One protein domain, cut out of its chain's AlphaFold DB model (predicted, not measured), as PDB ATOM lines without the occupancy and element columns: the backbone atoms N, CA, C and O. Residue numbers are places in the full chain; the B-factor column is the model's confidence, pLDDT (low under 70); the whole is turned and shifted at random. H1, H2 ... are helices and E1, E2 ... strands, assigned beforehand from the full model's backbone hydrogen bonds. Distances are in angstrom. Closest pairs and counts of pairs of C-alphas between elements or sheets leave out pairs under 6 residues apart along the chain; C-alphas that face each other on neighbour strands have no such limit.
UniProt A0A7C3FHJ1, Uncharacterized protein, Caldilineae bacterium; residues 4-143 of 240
ATOM      1  N   ALA A   4      50.170  60.043 110.935       87.88
ATOM      2  CA  ALA A   4      50.306  60.831 109.713       87.88
ATOM      3  C   ALA A   4      50.463  59.958 108.453       87.88
ATOM      4  O   ALA A   4      49.861  60.250 107.419       87.88
ATOM      5  N   ALA A   5      51.230  58.863 108.533       84.69
ATOM      6  CA  ALA A   5      51.410  57.950 107.406       84.69
ATOM      7  C   ALA A   5      50.104  57.228 107.044       84.69
ATOM      8  O   ALA A   5      49.796  57.081 105.862       84.69
ATOM      9  N   ILE A   6      49.326  56.823 108.054       89.44
ATOM     10  CA  ILE A   6      48.017  56.182 107.865       89.44
ATOM     11  C   ILE A   6      47.036  57.166 107.224       89.44
ATOM     12  O   ILE A   6      46.421  56.839 106.213       89.44
ATOM     13  N   LEU A   7      46.937  58.386 107.758       92.44
ATOM     14  CA  LEU A   7      46.050  59.417 107.217       92.44
ATOM     15  C   LEU A   7      46.390  59.749 105.758       92.44
ATOM     16  O   LEU A   7      45.499  59.840 104.919       92.44
ATOM     17  N   THR A   8      47.683  59.867 105.444       90.00
ATOM     18  CA  THR A   8      48.149  60.133 104.076       90.00
ATOM     19  C   THR A   8      47.766  58.996 103.131       90.00
ATOM     20  O   THR A   8      47.307  59.251 102.021       90.00
ATOM     21  N   LEU A   9      47.913  57.743 103.569       91.19
ATOM     22  CA  LEU A   9      47.517  56.579 102.779       91.19
ATOM     23  C   LEU A   9      46.002  56.550 102.532       91.19
ATOM     24  O   LEU A   9      45.573  56.344 101.401       91.19
ATOM     25  N   LEU A  10      45.191  56.788 103.566       94.69
ATOM     26  CA  LEU A  10      43.732  56.834 103.433       94.69
ATOM     27  C   LEU A  10      43.289  57.938 102.468       94.69
ATOM     28  O   LEU A  10      42.447  57.698 101.604       94.69
ATOM     29  N   LEU A  11      43.899  59.122 102.566       94.69
ATOM     30  CA  LEU A  11      43.639  60.226 101.647       94.69
ATOM     31  C   LEU A  11      44.030  59.867 100.207       94.69
ATOM     32  O   LEU A  11      43.259  60.125  99.285       94.69
ATOM     33  N   GLN A  12      45.189  59.233 100.004       93.69
ATOM     34  CA  GLN A  12      45.618  58.760  98.684       93.69
ATOM     35  C   GLN A  12      44.626  57.754  98.091       93.69
ATOM     36  O   GLN A  12      44.237  57.899  96.933       93.69
ATOM     37  N   ILE A  13      44.175  56.776  98.881       96.69
ATOM     38  CA  ILE A  13      43.176  55.789  98.448       96.69
ATOM     39  C   ILE A  13      41.875  56.492  98.055       96.69
ATOM     40  O   ILE A  13      41.346  56.227  96.979       96.69
ATOM     41  N   LEU A  14      41.386  57.425  98.877       97.50
ATOM     42  CA  LEU A  14      40.173  58.185  98.579       97.50
ATOM     43  C   LEU A  14      40.293  58.951  97.254       97.50
ATOM     44  O   LEU A  14      39.401  58.860  96.411       97.50
ATOM     45  N   VAL A  15      41.405  59.660  97.040       97.06
ATOM     46  CA  VAL A  15      41.666  60.397  95.791       97.06
ATOM     47  C   VAL A  15      41.680  59.454  94.588       97.06
ATOM     48  O   VAL A  15      41.034  59.742  93.580       97.06
ATOM     49  N   ILE A  16      42.360  58.309  94.692       97.69
ATOM     50  CA  ILE A  16      42.402  57.301  93.625       97.69
ATOM     51  C   ILE A  16      40.994  56.789  93.312       97.69
ATOM     52  O   ILE A  16      40.618  56.737  92.143       97.69
ATOM     53  N   LEU A  17      40.193  56.455  94.327       97.81
ATOM     54  CA  LEU A  17      38.825  55.967  94.133       97.81
ATOM     55  C   LEU A  17      37.943  57.002  93.426       97.81
ATOM     56  O   LEU A  17      37.236  56.660  92.479       97.81
ATOM     57  N   LEU A  18      38.017  58.272  93.828       97.81
ATOM     58  CA  LEU A  18      37.267  59.350  93.178       97.81
ATOM     59  C   LEU A  18      37.681  59.526  91.710       97.81
ATOM     60  O   LEU A  18      36.824  59.664  90.834       97.81
ATOM     61  N   LEU A  19      38.983  59.468  91.424       96.69
ATOM     62  CA  LEU A  19      39.503  59.548  90.058       96.69
ATOM     63  C   LEU A  19      39.108  58.329  89.218       96.69
ATOM     64  O   LEU A  19      38.776  58.480  88.045       96.69
ATOM     65  N   LEU A  20      39.087  57.134  89.806       97.44
ATOM     66  CA  LEU A  20      38.615  55.917  89.149       97.44
ATOM     67  C   LEU A  20      37.140  56.023  88.759       97.44
ATOM     68  O   LEU A  20      36.791  55.734  87.615       97.44
ATOM     69  N   VAL A  21      36.287  56.487  89.677       97.31
ATOM     70  CA  VAL A  21      34.864  56.736  89.400       97.31
ATOM     71  C   VAL A  21      34.710  57.766  88.282       97.31
ATOM     72  O   VAL A  21      33.896  57.579  87.374       97.31
ATOM     73  N   TRP A  22      35.516  58.830  88.305       96.25
ATOM     74  CA  TRP A  22      35.528  59.826  87.240       96.25
ATOM     75  C   TRP A  22      35.884  59.195  85.884       96.25
ATOM     76  O   TRP A  22      35.126  59.325  84.922       96.25
ATOM     77  N   TRP A  23      36.980  58.444  85.801       95.38
ATOM     78  CA  TRP A  23      37.413  57.805  84.556       95.38
ATOM     79  C   TRP A  23      36.396  56.781  84.039       95.38
ATOM     80  O   TRP A  23      36.085  56.782  82.844       95.38
ATOM     81  N   ALA A  24      35.824  55.968  84.928       95.69
ATOM     82  CA  ALA A  24      34.803  54.982  84.589       95.69
ATOM     83  C   ALA A  24      33.531  55.628  84.019       95.69
ATOM     84  O   ALA A  24      32.953  55.116  83.063       95.69
ATOM     85  N   ARG A  25      33.105  56.771  84.572       95.44
ATOM     86  CA  ARG A  25      31.869  57.447  84.158       95.44
ATOM     87  C   ARG A  25      32.034  58.284  82.893       95.44
ATOM     88  O   ARG A  25      31.118  58.357  82.081       95.44
ATOM     89  N   TRP A  26      33.170  58.959  82.742       89.88
ATOM     90  CA  TRP A  26      33.323  59.995  81.722       89.88
ATOM     91  C   TRP A  26      33.962  59.506  80.425       89.88
ATOM     92  O   TRP A  26      33.948  60.244  79.441       89.88
ATOM     93  N   THR A  27      34.541  58.305  80.376       88.06
ATOM     94  CA  THR A  27      35.184  57.794  79.156       88.06
ATOM     95  C   THR A  27      34.936  56.304  78.953       88.06
ATOM     96  O   THR A  27      35.183  55.527  79.870       88.06
ATOM     97  N   PRO A  28      34.576  55.862  77.732       88.62
ATOM     98  CA  PRO A  28      34.303  54.447  77.464       88.62
ATOM     99  C   PRO A  28      35.541  53.552  77.639       88.62
ATOM    100  O   PRO A  28      35.418  52.372  77.936       88.62
ATOM    101  N   ARG A  29      36.751  54.112  77.491       90.62
ATOM    102  CA  ARG A  29      38.034  53.419  77.716       90.62
ATOM    103  C   ARG A  29      38.696  53.796  79.048       90.62
ATOM    104  O   ARG A  29      39.882  53.540  79.228       90.62
ATOM    105  N   GLY A  30      37.957  54.412  79.971       91.88
ATOM    106  CA  GLY A  30      38.526  54.941  81.210       91.88
ATOM    107  C   GLY A  30      39.131  53.874  82.114       91.88
ATOM    108  O   GLY A  30      40.214  54.075  82.649       91.88
ATOM    109  N   LEU A  31      38.493  52.704  82.214       93.50
ATOM    110  CA  LEU A  31      39.038  51.580  82.984       93.50
ATOM    111  C   LEU A  31      40.316  51.004  82.358       93.50
ATOM    112  O   LEU A  31      41.249  50.664  83.079       93.50
ATOM    113  N   ALA A  32      40.393  50.946  81.024       94.31
ATOM    114  CA  ALA A  32      41.610  50.522  80.333       94.31
ATOM    115  C   ALA A  32      42.767  51.507  80.583       94.31
ATOM    116  O   ALA A  32      43.894  51.087  80.832       94.31
ATOM    117  N   TRP A  33      42.479  52.815  80.582       91.38
ATOM    118  CA  TRP A  33      43.453  53.845  80.950       91.38
ATOM    119  C   TRP A  33      43.907  53.722  82.407       91.38
ATOM    120  O   TRP A  33      45.101  53.766  82.677       91.38
ATOM    121  N   ALA A  34      42.973  53.514  83.335       94.88
ATOM    122  CA  ALA A  34      43.284  53.309  84.744       94.88
ATOM    123  C   ALA A  34      44.201  52.091  84.962       94.88
ATOM    124  O   ALA A  34      45.212  52.195  85.651       94.88
ATOM    125  N   ALA A  35      43.913  50.962  84.306       96.00
ATOM    126  CA  ALA A  35      44.766  49.776  84.362       96.00
ATOM    127  C   ALA A  35      46.175  50.047  83.806       96.00
ATOM    128  O   ALA A  35      47.169  49.685  84.434       96.00
ATOM    129  N   PHE A  36      46.275  50.735  82.664       93.94
ATOM    130  CA  PHE A  36      47.563  51.153  82.108       93.94
ATOM    131  C   PHE A  36      48.336  52.064  83.074       93.94
ATOM    132  O   PHE A  36      49.514  51.827  83.335       93.94
ATOM    133  N   ALA A  37      47.675  53.076  83.640       93.69
ATOM    134  CA  ALA A  37      48.287  54.018  84.570       93.69
ATOM    135  C   ALA A  37      48.770  53.330  85.857       93.69
ATOM    136  O   ALA A  37      49.809  53.716  86.388       93.69
ATOM    137  N   LEU A  38      48.078  52.287  86.330       96.19
ATOM    138  CA  LEU A  38      48.528  51.477  87.464       96.19
ATOM    139  C   LEU A  38      49.837  50.737  87.149       96.19
ATOM    140  O   LEU A  38      50.775  50.779  87.947       96.19
ATOM    141  N   LEU A  39      49.923  50.094  85.981       96.56
ATOM    142  CA  LEU A  39      51.140  49.400  85.545       96.56
ATOM    143  C   LEU A  39      52.305  50.379  85.353       96.56
ATOM    144  O   LEU A  39      53.413  50.122  85.825       96.56
ATOM    145  N   ALA A  40      52.046  51.526  84.723       93.19
ATOM    146  CA  ALA A  40      53.038  52.583  84.556       93.19
ATOM    147  C   ALA A  40      53.527  53.119  85.912       93.19
ATOM    148  O   ALA A  40      54.726  53.297  86.110       93.19
ATOM    149  N   ALA A  41      52.621  53.323  86.870       94.94
ATOM    150  CA  ALA A  41      52.955  53.785  88.212       94.94
ATOM    151  C   ALA A  41      53.815  52.778  88.994       94.94
ATOM    152  O   ALA A  41      54.778  53.172  89.653       94.94
ATOM    153  N   ALA A  42      53.517  51.480  88.889       96.50
ATOM    154  CA  ALA A  42      54.352  50.430  89.469       96.50
ATOM    155  C   ALA A  42      55.745  50.384  88.813       96.50
ATOM    156  O   ALA A  42      56.756  50.317  89.514       96.50
ATOM    157  N   GLY A  43      55.805  50.497  87.480       95.94
ATOM    158  CA  GLY A  43      57.059  50.576  86.730       95.94
ATOM    159  C   GLY A  43      57.914  51.778  87.132       95.94
ATOM    160  O   GLY A  43      59.113  51.634  87.349       95.94
ATOM    161  N   LEU A  44      57.307  52.952  87.321       92.81
ATOM    162  CA  LEU A  44      58.010  54.141  87.814       92.81
ATOM    163  C   LEU A  44      58.470  54.004  89.259       92.81
ATOM    164  O   LEU A  44      59.582  54.417  89.569       92.81
ATOM    165  N   SER A  45      57.658  53.403  90.132       95.12
ATOM    166  CA  SER A  45      58.077  53.101  91.502       95.12
ATOM    167  C   SER A  45      59.343  52.239  91.498       95.12
ATOM    168  O   SER A  45      60.313  52.556  92.187       95.12
ATOM    169  N   TYR A  46      59.390  51.223  90.633       95.44
ATOM    170  CA  TYR A  46      60.578  50.396  90.446       95.44
ATOM    171  C   TYR A  46      61.761  51.182  89.861       95.44
ATOM    172  O   TYR A  46      62.841  51.174  90.449       95.44
ATOM    173  N   LEU A  47      61.570  51.925  88.765       93.44
ATOM    174  CA  LEU A  47      62.624  52.749  88.155       93.44
ATOM    175  C   LEU A  47      63.184  53.790  89.130       93.44
ATOM    176  O   LEU A  47      64.390  54.037  89.140       93.44
ATOM    177  N   SER A  48      62.341  54.352  90.000       92.56
ATOM    178  CA  SER A  48      62.774  55.285  91.039       92.56
ATOM    179  C   SER A  48      63.812  54.649  91.967       92.56
ATOM    180  O   SER A  48      64.754  55.318  92.381       92.56
ATOM    181  N   SER A  49      63.699  53.346  92.249       93.31
ATOM    182  CA  SER A  49      64.660  52.616  93.085       93.31
ATOM    183  C   SER A  49      66.018  52.393  92.417       93.31
ATOM    184  O   SER A  49      67.008  52.148  93.102       93.31
ATOM    185  N   LEU A  50      66.082  52.500  91.089       91.31
ATOM    186  CA  LEU A  50      67.325  52.394  90.329       91.31
ATOM    187  C   LEU A  50      67.997  53.759  90.163       91.31
ATOM    188  O   LEU A  50      69.215  53.866  90.264       91.31
ATOM    189  N   LEU A  51      67.198  54.800  89.915       89.88
ATOM    190  CA  LEU A  51      67.696  56.150  89.640       89.88
ATOM    191  C   LEU A  51      68.069  56.918  90.910       89.88
ATOM    192  O   LEU A  51      69.041  57.675  90.910       89.88
ATOM    193  N   PHE A  52      67.305  56.729  91.986       91.44
ATOM    194  CA  PHE A  52      67.463  57.473  93.229       91.44
ATOM    195  C   PHE A  52      68.046  56.579  94.306       91.44
ATOM    196  O   PHE A  52      67.378  55.683  94.825       91.44
ATOM    197  N   HIS A  53      69.304  56.846  94.633       91.00
ATOM    198  CA  HIS A  53      70.071  56.090  95.603       91.00
ATOM    199  C   HIS A  53      70.818  57.047  96.523       91.00
ATOM    200  O   HIS A  53      71.599  57.879  96.058       91.00
ATOM    201  N   VAL A  54      70.589  56.880  97.819       91.88
ATOM    202  CA  VAL A  54      71.380  57.477  98.887       91.88
ATOM    203  C   VAL A  54      72.210  56.344  99.496       91.88
ATOM    204  O   VAL A  54      71.621  55.408 100.045       91.88
ATOM    205  N   PRO A  55      73.548  56.359  99.349       90.44
ATOM    206  CA  PRO A  55      74.404  55.332  99.937       90.44
ATOM    207  C   PRO A  55      74.394  55.424 101.473       90.44
ATOM    208  O   PRO A  55      73.935  56.429 102.013       90.44
ATOM    209  N   PRO A  56      74.900  54.409 102.197       91.38
ATOM    210  CA  PRO A  56      75.168  54.537 103.627       91.38
ATOM    211  C   PRO A  56      76.047  55.759 103.917       91.38
ATOM    212  O   PRO A  56      77.045  55.985 103.227       91.38
ATOM    213  N   TYR A  57      75.661  56.537 104.924       91.00
ATOM    214  CA  TYR A  57      76.199  57.872 105.185       91.00
ATOM    215  C   TYR A  57      76.495  58.073 106.677       91.00
ATOM    216  O   TYR A  57      75.905  57.409 107.525       91.00
ATOM    217  N   GLN A  58      77.414  58.976 107.000       90.81
ATOM    218  CA  GLN A  58      77.761  59.411 108.357       90.81
ATOM    219  C   GLN A  58      77.147  60.770 108.713       90.81
ATOM    220  O   GLN A  58      76.980  61.082 109.888       90.81
ATOM    221  N   ALA A  59      76.760  61.565 107.710       89.50
ATOM    222  CA  ALA A  59      76.115  62.859 107.923       89.50
ATOM    223  C   ALA A  59      74.908  62.758 108.881       89.50
ATOM    224  O   ALA A  59      73.933  62.065 108.593       89.50
ATOM    225  N   GLY A  60      74.950  63.477 110.006       86.12
ATOM    226  CA  GLY A  60      73.879  63.497 111.002       86.12
ATOM    227  C   GLY A  60      73.774  62.267 111.909       86.12
ATOM    228  O   GLY A  60      72.761  62.144 112.600       86.12
ATOM    229  N   CYS A  61      74.768  61.375 111.919       86.62
ATOM    230  CA  CYS A  61      74.745  60.129 112.686       86.62
ATOM    231  C   CYS A  61      76.036  59.922 113.498       86.62
ATOM    232  O   CYS A  61      77.123  60.221 113.019       86.62
ATOM    233  N   ASP A  62      75.940  59.311 114.686       83.50
ATOM    234  CA  ASP A  62      77.095  58.964 115.548       83.50
ATOM    235  C   ASP A  62      77.908  57.753 115.018       83.50
ATOM    236  O   ASP A  62      78.535  57.003 115.768       83.50
ATOM    237  N   GLY A  63      77.858  57.510 113.707       86.00
ATOM    238  CA  GLY A  63      78.389  56.336 113.022       86.00
ATOM    239  C   GLY A  63      77.862  56.256 111.588       86.00
ATOM    240  O   GLY A  63      77.515  57.269 110.990       86.00
ATOM    241  N   VAL A  64      77.772  55.050 111.024       88.00
ATOM    242  CA  VAL A  64      77.226  54.851 109.671       88.00
ATOM    243  C   VAL A  64      75.730  54.548 109.742       88.00
ATOM    244  O   VAL A  64      75.317  53.491 110.222       88.00
ATOM    245  N   CYS A  65      74.921  55.463 109.222       90.69
ATOM    246  CA  CYS A  65      73.495  55.280 109.011       90.69
ATOM    247  C   CYS A  65      73.202  54.484 107.730       90.69
ATOM    248  O   CYS A  65      73.943  54.572 106.744       90.69
ATOM    249  N   PRO A  66      72.103  53.704 107.712       91.81
ATOM    250  CA  PRO A  66      71.689  52.991 106.518       91.81
ATOM    251  C   PRO A  66      71.266  53.972 105.420       91.81
ATOM    252  O   PRO A  66      70.552  54.944 105.660       91.81
ATOM    253  N   GLY A  67      71.679  53.668 104.195       93.25
ATOM    254  CA  GLY A  67      71.207  54.337 102.994       93.25
ATOM    255  C   GLY A  67      69.821  53.848 102.571       93.25
ATOM    256  O   GLY A  67      69.181  53.014 103.224       93.25
ATOM    257  N   TRP A  68      69.350  54.335 101.431       94.38
ATOM    258  CA  TRP A  68      68.064  53.939 100.866       94.38
ATOM    259  C   TRP A  68      67.990  54.169  99.357       94.38
ATOM    260  O   TRP A  68      68.787  54.895  98.763       94.38
ATOM    261  N   ARG A  69      67.008  53.528  98.718       94.56
ATOM    262  CA  ARG A  69      66.687  53.701  97.298       94.56
ATOM    263  C   ARG A  69      65.209  53.969  97.091       94.56
ATOM    264  O   ARG A  69      64.372  53.434  97.816       94.56
ATOM    265  N   GLY A  70      64.885  54.690  96.027       92.62
ATOM    266  CA  GLY A  70      63.511  54.994  95.637       92.62
ATOM    267  C   GLY A  70      63.050  56.348  96.136       92.62
ATOM    268  O   GLY A  70      63.492  56.833  97.169       92.62
ATOM    269  N   TYR A  71      62.174  56.972  95.363       90.94
ATOM    270  CA  TYR A  71      61.713  58.331  95.599       90.94
ATOM    271  C   TYR A  71      60.303  58.489  95.011       90.94
ATOM    272  O   TYR A  71      60.017  57.809  94.026       90.94
ATOM    273  N   PRO A  72      59.415  59.343  95.560       88.62
ATOM    274  CA  PRO A  72      59.559  60.164  96.773       88.62
ATOM    275  C   PRO A  72      59.664  59.395  98.095       88.62
ATOM    276  O   PRO A  72      60.087  59.975  99.091       88.62
ATOM    277  N   LEU A  73      59.276  58.117  98.128       91.62
ATOM    278  CA  LEU A  73      59.399  57.278  99.321       91.62
ATOM    279  C   LEU A  73      60.513  56.234  99.146       91.62
ATOM    280  O   LEU A  73      60.624  55.655  98.061       91.62
ATOM    281  N   PRO A  74      61.292  55.940 100.204       93.31
ATOM    282  CA  PRO A  74      62.295  54.887 100.161       93.31
ATOM    283  C   PRO A  74      61.599  53.531 100.002       93.31
ATOM    284  O   PRO A  74      60.772  53.142 100.815       93.31
ATOM    285  N   THR A  75      61.922  52.817  98.930       95.50
ATOM    286  CA  THR A  75      61.391  51.477  98.612       95.50
ATOM    287  C   THR A  75      62.361  50.369  98.994       95.50
ATOM    288  O   THR A  75      61.962  49.215  99.126       95.50
ATOM    289  N   HIS A  76      63.641  50.707  99.148       95.00
ATOM    290  CA  HIS A  76      64.655  49.793  99.641       95.00
ATOM    291  C   HIS A  76      65.535  50.497 100.668       95.00
ATOM    292  O   HIS A  76      65.838  51.681 100.522       95.00
ATOM    293  N   HIS A  77      66.004  49.744 101.653       94.00
ATOM    294  CA  HIS A  77      66.978  50.186 102.644       94.00
ATOM    295  C   HIS A  77      68.325  49.525 102.366       94.00
ATOM    296  O   HIS A  77      68.381  48.327 102.091       94.00
ATOM    297  N   VAL A  78      69.401  50.305 102.420       92.75
ATOM    298  CA  VAL A  78      70.774  49.844 102.189       92.75
ATOM    299  C   VAL A  78      71.498  49.840 103.530       92.75
ATOM    300  O   VAL A  78      71.793  50.893 104.086       92.75
ATOM    301  N   LEU A  79      71.757  48.660 104.079       88.31
ATOM    302  CA  LEU A  79      72.478  48.511 105.346       88.31
ATOM    303  C   LEU A  79      73.989  48.743 105.162       88.31
ATOM    304  O   LEU A  79      74.486  48.762 104.037       88.31
ATOM    305  N   ALA A  80      74.726  48.869 106.271       73.81
ATOM    306  CA  ALA A  80      76.172  49.127 106.274       73.81
ATOM    307  C   ALA A  80      76.997  48.094 105.470       73.81
ATOM    308  O   ALA A  80      77.967  48.460 104.819       73.81
ATOM    309  N   GLU A  81      76.570  46.826 105.425       77.81
ATOM    310  CA  GLU A  81      77.181  45.751 104.612       77.81
ATOM    311  C   GLU A  81      76.770  45.791 103.123       77.81
ATOM    312  O   GLU A  81      76.888  44.798 102.410       77.81
ATOM    313  N   ASN A  82      76.184  46.896 102.654       77.94
ATOM    314  CA  ASN A  82      75.578  47.032 101.325       77.94
ATOM    315  C   ASN A  82      74.446  46.018 101.041       77.94
ATOM    316  O   ASN A  82      74.059  45.781  99.894       77.94
ATOM    317  N   ARG A  83      73.878  45.422 102.097       88.19
ATOM    318  CA  ARG A  83      72.710  44.545 102.001       88.19
ATOM    319  C   ARG A  83      71.471  45.390 101.733       88.19
ATOM    320  O   ARG A  83      71.159  46.296 102.504       88.19
ATOM    321  N   VAL A  84      70.757  45.064 100.661       92.12
ATOM    322  CA  VAL A  84      69.549  45.782 100.245       92.12
ATOM    323  C   VAL A  84      68.311  45.026 100.721       92.12
ATOM    324  O   VAL A  84      68.109  43.872 100.352       92.12
ATOM    325  N   ILE A  85      67.479  45.678 101.531       94.75
ATOM    326  CA  ILE A  85      66.201  45.144 102.015       94.75
ATOM    327  C   ILE A  85      65.068  45.868 101.299       94.75
ATOM    328  O   ILE A  85      65.017  47.096 101.304       94.75
ATOM    329  N   PHE A  86      64.155  45.110 100.696       95.88
ATOM    330  CA  PHE A  86      62.970  45.648 100.036       95.88
ATOM    331  C   PHE A  86      61.857  45.959 101.045       95.88
ATOM    332  O   PHE A  86      61.477  45.097 101.837       95.88
ATOM    333  N   ASP A  87      61.303  47.169 100.975       94.94
ATOM    334  CA  ASP A  87      60.108  47.580 101.709       94.94
ATOM    335  C   ASP A  87      58.899  47.617 100.762       94.94
ATOM    336  O   ASP A  87      58.620  48.606 100.075       94.94
ATOM    337  N   GLY A  88      58.146  46.515 100.758       94.94
ATOM    338  CA  GLY A  88      56.944  46.374  99.940       94.94
ATOM    339  C   GLY A  88      55.840  47.375 100.285       94.94
ATOM    340  O   GLY A  88      55.115  47.815  99.391       94.94
ATOM    341  N   ALA A  89      55.722  47.791 101.550       93.12
ATOM    342  CA  ALA A  89      54.696  48.747 101.952       93.12
ATOM    343  C   ALA A  89      54.993  50.132 101.369       93.12
ATOM    344  O   ALA A  89      54.108  50.772 100.790       93.12
ATOM    345  N   SER A  90      56.246  50.579 101.461       94.25
ATOM    346  CA  SER A  90      56.660  51.839 100.846       94.25
ATOM    347  C   SER A  90      56.641  51.768  99.321       94.25
ATOM    348  O   SER A  90      56.226  52.740  98.695       94.25
ATOM    349  N   PHE A  91      56.956  50.620  98.712       96.06
ATOM    350  CA  PHE A  91      56.793  50.419  97.270       96.06
ATOM    351  C   PHE A  91      55.346  50.623  96.800       96.06
ATOM    352  O   PHE A  91      55.120  51.363  95.839       96.06
ATOM    353  N   VAL A  92      54.363  50.024  97.486       95.25
ATOM    354  CA  VAL A  92      52.935  50.188  97.157       95.25
ATOM    355  C   VAL A  92      52.496  51.637  97.341       95.25
ATOM    356  O   VAL A  92      51.825  52.190  96.473       95.25
ATOM    357  N   ARG A  93      52.916  52.294  98.429       94.69
ATOM    358  CA  ARG A  93      52.622  53.719  98.659       94.69
ATOM    359  C   ARG A  93      53.218  54.611  97.575       94.69
ATOM    360  O   ARG A  93      52.559  55.539  97.114       94.69
ATOM    361  N   ASN A  94      54.443  54.316  97.150       94.12
ATOM    362  CA  ASN A  94      55.120  55.047  96.088       94.12
ATOM    363  C   ASN A  94      54.414  54.836  94.735       94.12
ATOM    364  O   ASN A  94      54.167  55.792  94.004       94.12
ATOM    365  N   ALA A  95      53.971  53.609  94.442       95.88
ATOM    366  CA  ALA A  95      53.153  53.315  93.266       95.88
ATOM    367  C   ALA A  95      51.791  54.033  93.315       95.88
ATOM    368  O   ALA A  95      51.370  54.612  92.320       95.88
ATOM    369  N   PHE A  96      51.114  54.072  94.467       95.88
ATOM    370  CA  PHE A  96      49.856  54.811  94.626       95.88
ATOM    371  C   PHE A  96      50.034  56.314  94.442       95.88
ATOM    372  O   PHE A  96      49.179  56.952  93.831       95.88
ATOM    373  N   PHE A  97      51.155  56.872  94.902       93.12
ATOM    374  CA  PHE A  97      51.502  58.261  94.629       93.12
ATOM    375  C   PHE A  97      51.585  58.525  93.117       93.12
ATOM    376  O   PHE A  97      50.856  59.378  92.610       93.12
ATOM    377  N   TYR A  98      52.388  57.751  92.379       93.06
ATOM    378  CA  TYR A  98      52.490  57.894  90.921       93.06
ATOM    379  C   TYR A  98      51.154  57.657  90.210       93.06
ATOM    380  O   TYR A  98      50.824  58.355  89.253       93.06
ATOM    381  N   TYR A  99      50.358  56.708  90.697       95.62
ATOM    382  CA  TYR A  99      49.066  56.381  90.113       95.62
ATOM    383  C   TYR A  99      48.061  57.524  90.267       95.62
ATOM    384  O   TYR A  99      47.438  57.935  89.285       95.62
ATOM    385  N   ALA A 100      47.952  58.098  91.469       94.62
ATOM    386  CA  ALA A 100      47.117  59.266  91.722       94.62
ATOM    387  C   ALA A 100      47.539  60.451  90.843       94.62
ATOM    388  O   ALA A 100      46.689  61.101  90.236       94.62
ATOM    389  N   VAL A 101      48.848  60.686  90.724       91.62
ATOM    390  CA  VAL A 101      49.420  61.746  89.887       91.62
ATOM    391  C   VAL A 101      49.047  61.559  88.411       91.62
ATOM    392  O   VAL A 101      48.538  62.495  87.791       91.62
ATOM    393  N   PHE A 102      49.212  60.354  87.853       91.94
ATOM    394  CA  PHE A 102      48.818  60.076  86.470       91.94
ATOM    395  C   PHE A 102      47.322  60.256  86.243       91.94
ATOM    396  O   PHE A 102      46.923  60.921  85.283       91.94
ATOM    397  N   LEU A 103      46.484  59.688  87.111       94.06
ATOM    398  CA  LEU A 103      45.033  59.790  86.984       94.06
ATOM    399  C   LEU A 103      44.554  61.242  87.080       94.06
ATOM    400  O   LEU A 103      43.716  61.651  86.276       94.06
ATOM    401  N   ALA A 104      45.092  62.017  88.024       93.25
ATOM    402  CA  ALA A 104      44.718  63.410  88.233       93.25
ATOM    403  C   ALA A 104      45.133  64.280  87.045       93.25
ATOM    404  O   ALA A 104      44.315  65.015  86.492       93.25
ATOM    405  N   TYR A 105      46.386  64.168  86.607       91.44
ATOM    406  CA  TYR A 105      46.896  65.016  85.539       91.44
ATOM    407  C   TYR A 105      46.253  64.686  84.188       91.44
ATOM    408  O   TYR A 105      45.846  65.579  83.444       91.44
ATOM    409  N   SER A 106      46.063  63.397  83.895       90.38
ATOM    410  CA  SER A 106      45.320  62.983  82.703       90.38
ATOM    411  C   SER A 106      43.851  63.413  82.753       90.38
ATOM    412  O   SER A 106      43.304  63.778  81.712       90.38
ATOM    413  N   ALA A 107      43.213  63.434  83.931       92.12
ATOM    414  CA  ALA A 107      41.853  63.948  84.085       92.12
ATOM    415  C   ALA A 107      41.784  65.459  83.812       92.12
ATOM    416  O   ALA A 107      40.884  65.898  83.095       92.12
ATOM    417  N   ILE A 108      42.758  66.241  84.300       91.44
ATOM    418  CA  ILE A 108      42.885  67.678  83.994       91.44
ATOM    419  C   ILE A 108      43.014  67.886  82.484       91.44
ATOM    420  O   ILE A 108      42.281  68.684  81.907       91.44
ATOM    421  N   VAL A 109      43.893  67.137  81.817       89.12
ATOM    422  CA  VAL A 109      44.081  67.255  80.364       89.12
ATOM    423  C   VAL A 109      42.818  66.865  79.596       89.12
ATOM    424  O   VAL A 109      42.396  67.585  78.690       89.12
ATOM    425  N   ALA A 110      42.168  65.763  79.967       88.25
ATOM    426  CA  ALA A 110      40.910  65.346  79.355       88.25
ATOM    427  C   ALA A 110      39.787  66.374  79.580       88.25
ATOM    428  O   ALA A 110      38.974  66.606  78.680       88.25
ATOM    429  N   TRP A 111      39.752  67.014  80.749       90.56
ATOM    430  CA  TRP A 111      38.846  68.121  81.039       90.56
ATOM    431  C   TRP A 111      39.142  69.341  80.156       90.56
ATOM    432  O   TRP A 111      38.220  69.837  79.515       90.56
ATOM    433  N   LEU A 112      40.405  69.758  80.026       89.12
ATOM    434  CA  LEU A 112      40.815  70.876  79.163       89.12
ATOM    435  C   LEU A 112      40.438  70.636  77.695       89.12
ATOM    436  O   LEU A 112      39.854  71.509  77.059       89.12
ATOM    437  N   ILE A 113      40.704  69.437  77.166       87.19
ATOM    438  CA  ILE A 113      40.349  69.061  75.786       87.19
ATOM    439  C   ILE A 113      38.845  69.241  75.539       87.19
ATOM    440  O   ILE A 113      38.444  69.760  74.495       87.19
ATOM    441  N   ARG A 114      38.008  68.836  76.504       86.69
ATOM    442  CA  ARG A 114      36.547  68.989  76.428       86.69
ATOM    443  C   ARG A 114      36.110  70.437  76.573       86.69
ATOM    444  O   ARG A 114      35.261  70.883  75.807       86.69
ATOM    445  N   TYR A 115      36.688  71.152  77.534       90.38
ATOM    446  CA  TYR A 115      36.377  72.549  77.812       90.38
ATOM    447  C   TYR A 115      36.627  73.427  76.581       90.38
ATOM    448  O   TYR A 115      35.754  74.189  76.174       90.38
ATOM    449  N   PHE A 116      37.765  73.229  75.911       89.56
ATOM    450  CA  PHE A 116      38.123  73.952  74.688       89.56
ATOM    451  C   PHE A 116      37.534  73.356  73.401       89.56
ATOM    452  O   PHE A 116      37.852  73.839  72.317       89.56
ATOM    453  N   ARG A 117      36.688  72.317  73.494       87.62
ATOM    454  CA  ARG A 117      36.070  71.625  72.345       87.62
ATOM    455  C   ARG A 117      37.078  71.276  71.240       87.62
ATOM    456  O   ARG A 117      36.779  71.405  70.053       87.62
ATOM    457  N   MET A 118      38.285  70.852  71.621       82.62
ATOM    458  CA  MET A 118      39.333  70.537  70.651       82.62
ATOM    459  C   MET A 118      38.889  69.383  69.745       82.62
ATOM    460  O   MET A 118      38.474  68.327  70.224       82.62
ATOM    461  N   THR A 119      38.981  69.587  68.429       76.50
ATOM    462  CA  THR A 119      38.564  68.624  67.399       76.50
ATOM    463  C   THR A 119      39.237  67.260  67.563       76.50
ATOM    464  O   THR A 119      40.429  67.172  67.863       76.50
ATOM    465  N   GLU A 120      38.489  66.181  67.308       67.56
ATOM    466  CA  GLU A 120      38.894  64.806  67.641       67.56
ATOM    467  C   GLU A 120      40.141  64.288  66.901       67.56
ATOM    468  O   GLU A 120      40.798  63.371  67.397       67.56
ATOM    469  N   ARG A 121      40.492  64.891  65.758       66.62
ATOM    470  CA  ARG A 121      41.627  64.535  64.885       66.62
ATOM    471  C   ARG A 121      42.593  65.712  64.723       66.62
ATOM    472  O   ARG A 121      42.759  66.258  63.640       66.62
ATOM    473  N   GLY A 122      43.216  66.124  65.819       77.00
ATOM    474  CA  GLY A 122      44.271  67.136  65.807       77.00
ATOM    475  C   GLY A 122      45.538  66.608  66.460       77.00
ATOM    476  O   GLY A 122      45.473  65.975  67.515       77.00
ATOM    477  N   TRP A 123      46.696  66.916  65.874       82.44
ATOM    478  CA  TRP A 123      48.007  66.672  66.491       82.44
ATOM    479  C   TRP A 123      48.088  67.269  67.915       82.44
ATOM    480  O   TRP A 123      48.718  66.701  68.804       82.44
ATOM    481  N   SER A 124      47.357  68.365  68.151       81.38
ATOM    482  CA  SER A 124      47.220  69.043  69.441       81.38
ATOM    483  C   SER A 124      46.730  68.123  70.562       81.38
ATOM    484  O   SER A 124      47.236  68.195  71.679       81.38
ATOM    485  N   ARG A 125      45.792  67.212  70.279       79.94
ATOM    486  CA  ARG A 125      45.275  66.259  71.273       79.94
ATOM    487  C   ARG A 125      46.334  65.236  71.678       79.94
ATOM    488  O   ARG A 125      46.423  64.880  72.850       79.94
ATOM    489  N   TRP A 126      47.129  64.774  70.714       82.62
ATOM    490  CA  TRP A 126      48.226  63.843  70.968       82.62
ATOM    491  C   TRP A 126      49.337  64.510  71.783       82.62
ATOM    492  O   TRP A 126      49.780  63.943  72.779       82.62
ATOM    493  N   LEU A 127      49.702  65.750  71.442       85.81
ATOM    494  CA  LEU A 127      50.663  66.527  72.222       85.81
ATOM    495  C   LEU A 127      50.180  66.751  73.661       85.81
ATOM    496  O   LEU A 127      50.939  66.513  74.593       85.81
ATOM    497  N   LEU A 128      48.916  67.130  73.868       84.62
ATOM    498  CA  LEU A 128      48.360  67.284  75.216       84.62
ATOM    499  C   LEU A 128      48.393  65.980  76.015       84.62
ATOM    500  O   LEU A 128      48.684  66.002  77.206       84.62
ATOM    501  N   PHE A 129      48.134  64.843  75.372       79.69
ATOM    502  CA  PHE A 129      48.219  63.540  76.024       79.69
ATOM    503  C   PHE A 129      49.657  63.176  76.414       79.69
ATOM    504  O   PHE A 129      49.889  62.674  77.508       79.69
ATOM    505  N   ILE A 130      50.636  63.484  75.563       84.38
ATOM    506  CA  ILE A 130      52.053  63.314  75.904       84.38
ATOM    507  C   ILE A 130      52.447  64.225  77.055       84.38
ATOM    508  O   ILE A 130      53.063  63.767  78.013       84.38
ATOM    509  N   LEU A 131      52.048  65.495  77.005       84.94
ATOM    510  CA  LEU A 131      52.251  66.424  78.110       84.94
ATOM    511  C   LEU A 131      51.579  65.914  79.390       84.94
ATOM    512  O   LEU A 131      52.143  66.086  80.467       84.94
ATOM    513  N   ALA A 132      50.449  65.202  79.278       81.19
ATOM    514  CA  ALA A 132      49.781  64.578  80.414       81.19
ATOM    515  C   ALA A 132      50.626  63.522  81.136       81.19
ATOM    516  O   ALA A 132      50.413  63.266  82.318       81.19
ATOM    517  N   VAL A 133      51.565  62.905  80.420       80.19
ATOM    518  CA  VAL A 133      52.482  61.891  80.942       80.19
ATOM    519  C   VAL A 133      53.816  62.520  81.335       80.19
ATOM    520  O   VAL A 133      54.340  62.212  82.397       80.19
ATOM    521  N   ILE A 134      54.358  63.424  80.515       84.19
ATOM    522  CA  ILE A 134      55.680  64.024  80.731       84.19
ATOM    523  C   ILE A 134      55.661  65.034  81.877       84.19
ATOM    524  O   ILE A 134      56.549  64.996  82.726       84.19
ATOM    525  N   ILE A 135      54.675  65.939  81.927       83.94
ATOM    526  CA  ILE A 135      54.681  67.027  82.913       83.94
ATOM    527  C   ILE A 135      54.681  66.492  84.350       83.94
ATOM    528  O   ILE A 135      55.522  66.949  85.120       83.94
ATOM    529  N   PRO A 136      53.854  65.500  84.726       79.81
ATOM    530  CA  PRO A 136      53.891  64.955  86.081       79.81
ATOM    531  C   PRO A 136      55.208  64.292  86.478       79.81
ATOM    532  O   PRO A 136      55.506  64.192  87.665       79.81
ATOM    533  N   LEU A 137      55.986  63.823  85.500       79.69
ATOM    534  CA  LEU A 137      57.305  63.226  85.723       79.69
ATOM    535  C   LEU A 137      58.406  64.283  85.779       79.69
ATOM    536  O   LEU A 137      59.398  64.097  86.474       79.69
ATOM    537  N   ALA A 138      58.215  65.394  85.073       83.19
ATOM    538  CA  ALA A 138      59.148  66.511  85.013       83.19
ATOM    539  C   ALA A 138      58.925  67.563  86.113       83.19
ATOM    540  O   ALA A 138      59.832  68.341  86.402       83.19
ATOM    541  N   SER A 139      57.739  67.611  86.725       82.50
ATOM    542  CA  SER A 139      57.385  68.547  87.796       82.50
ATOM    543  C   SER A 139      57.860  68.203  89.217       82.50
ATOM    544  O   SER A 139      57.961  69.150  89.994       82.50
ATOM    545  N   PRO A 140      58.170  66.947  89.621       81.62
ATOM    546  CA  PRO A 140      58.617  66.632  90.981       81.62
ATOM    547  C   PRO A 140      59.774  67.504  91.489       81.62
ATOM    548  O   PRO A 140      59.696  67.948  92.634       81.62
ATOM    549  N   PRO A 141      60.788  67.849  90.667       80.31
ATOM    550  CA  PRO A 141      61.819  68.796  91.060       80.31
ATOM    551  C   PRO A 141      61.251  70.113  91.589       80.31
ATOM    552  O   PRO A 141      61.761  70.674  92.550       80.31
ATOM    553  N   LEU A 142      60.174  70.642  91.025       83.38
ATOM    554  CA  LEU A 142      59.651  71.929  91.472       83.38
ATOM    555  C   LEU A 142      59.216  71.903  92.947       83.38
ATOM    556  O   LEU A 142      59.266  72.944  93.595       83.38
ATOM    557  N   TRP A 143      58.732  70.764  93.452       83.25
ATOM    558  CA  TRP A 143      57.988  70.714  94.720       83.25
ATOM    559  C   TRP A 143      58.639  69.817  95.769       83.25
ATOM    560  O   TRP A 143      58.305  69.915  96.948       83.25
TER     561      TRP A 143
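Overview. This is residues 4 to 143 of the 240 residues of an uncharacterized protein of Caldilineae bacterium (UniProt A0A7C3FHJ1). The long helix H3 runs through the middle of a loose rod, with H1, H2 and H4 packed on it. At one end lie the small antiparallel sheet E1 E2 E3 and the long loop of residues 52 to 66; at the other end residues 114 to 123 stick out. The printed part has 140 residues, mostly helix by class, with five named helices and three named strands in the order H1 H2 E1 E2 E3 H3 H4 H5. The radius of gyration of the C-alphas is 18.3 A; the spans are 61 by 29 by 22 A.

Arrangement. Start with H1, residues 4 to 26, and H2, residues 30 to 51, a helical hairpin that touches at Trp 23 and Gly 30, closest C-alphas 4.5 A apart. Next, E1 (67 to 69), E2 (76 to 78) and E3 (84 to 86) form a meander, each strand the antiparallel neighbour of the one before: N 67 and O 78 are 2.8 A apart, as are N 77 and O 85, within hydrogen-bond range. H2 only grazes this sheet, with residues 46 to 51. The hub H3, residues 88 to 115, touches H2 at a steep tilt of 49 degrees, opposite ways; their closest C-alphas, Ala 42 and Ala 95, are 4.9 A apart. H3 touches H1 too, closest C-alphas Ile 16 and Ala 100, 5.5 A. H4, residues 123 to 138, makes a helical hairpin with H3 at a shallow tilt of 31 degrees, closest C-alphas Ser 106 and Ala 132, 5.3 A. H5, residues 140 to 143, meets H4 only through their link. Every O i to N i+4 pair is within hydrogen-bond range in H1 and H3, 17 of 18 in H2 and 10 of 12 in H4; H5 is too short.

Along the chain. Find C-alpha 4 at (50.306, 60.831, 109.713), where H1 begins its 32.8 A; H2 spans 30.4 A, H3 40.0 A and H4 21.6 A. H5 ends at C-alpha 143, (57.988, 70.714, 94.720).

Size, cuts and confidence. The C-alphas of Asp 62 and Thr 119 are farthest apart, 62.4 A. The printed part has no cut, H2 to E1 is the long link, and pLDDT is under 70 at residues 120 to 121.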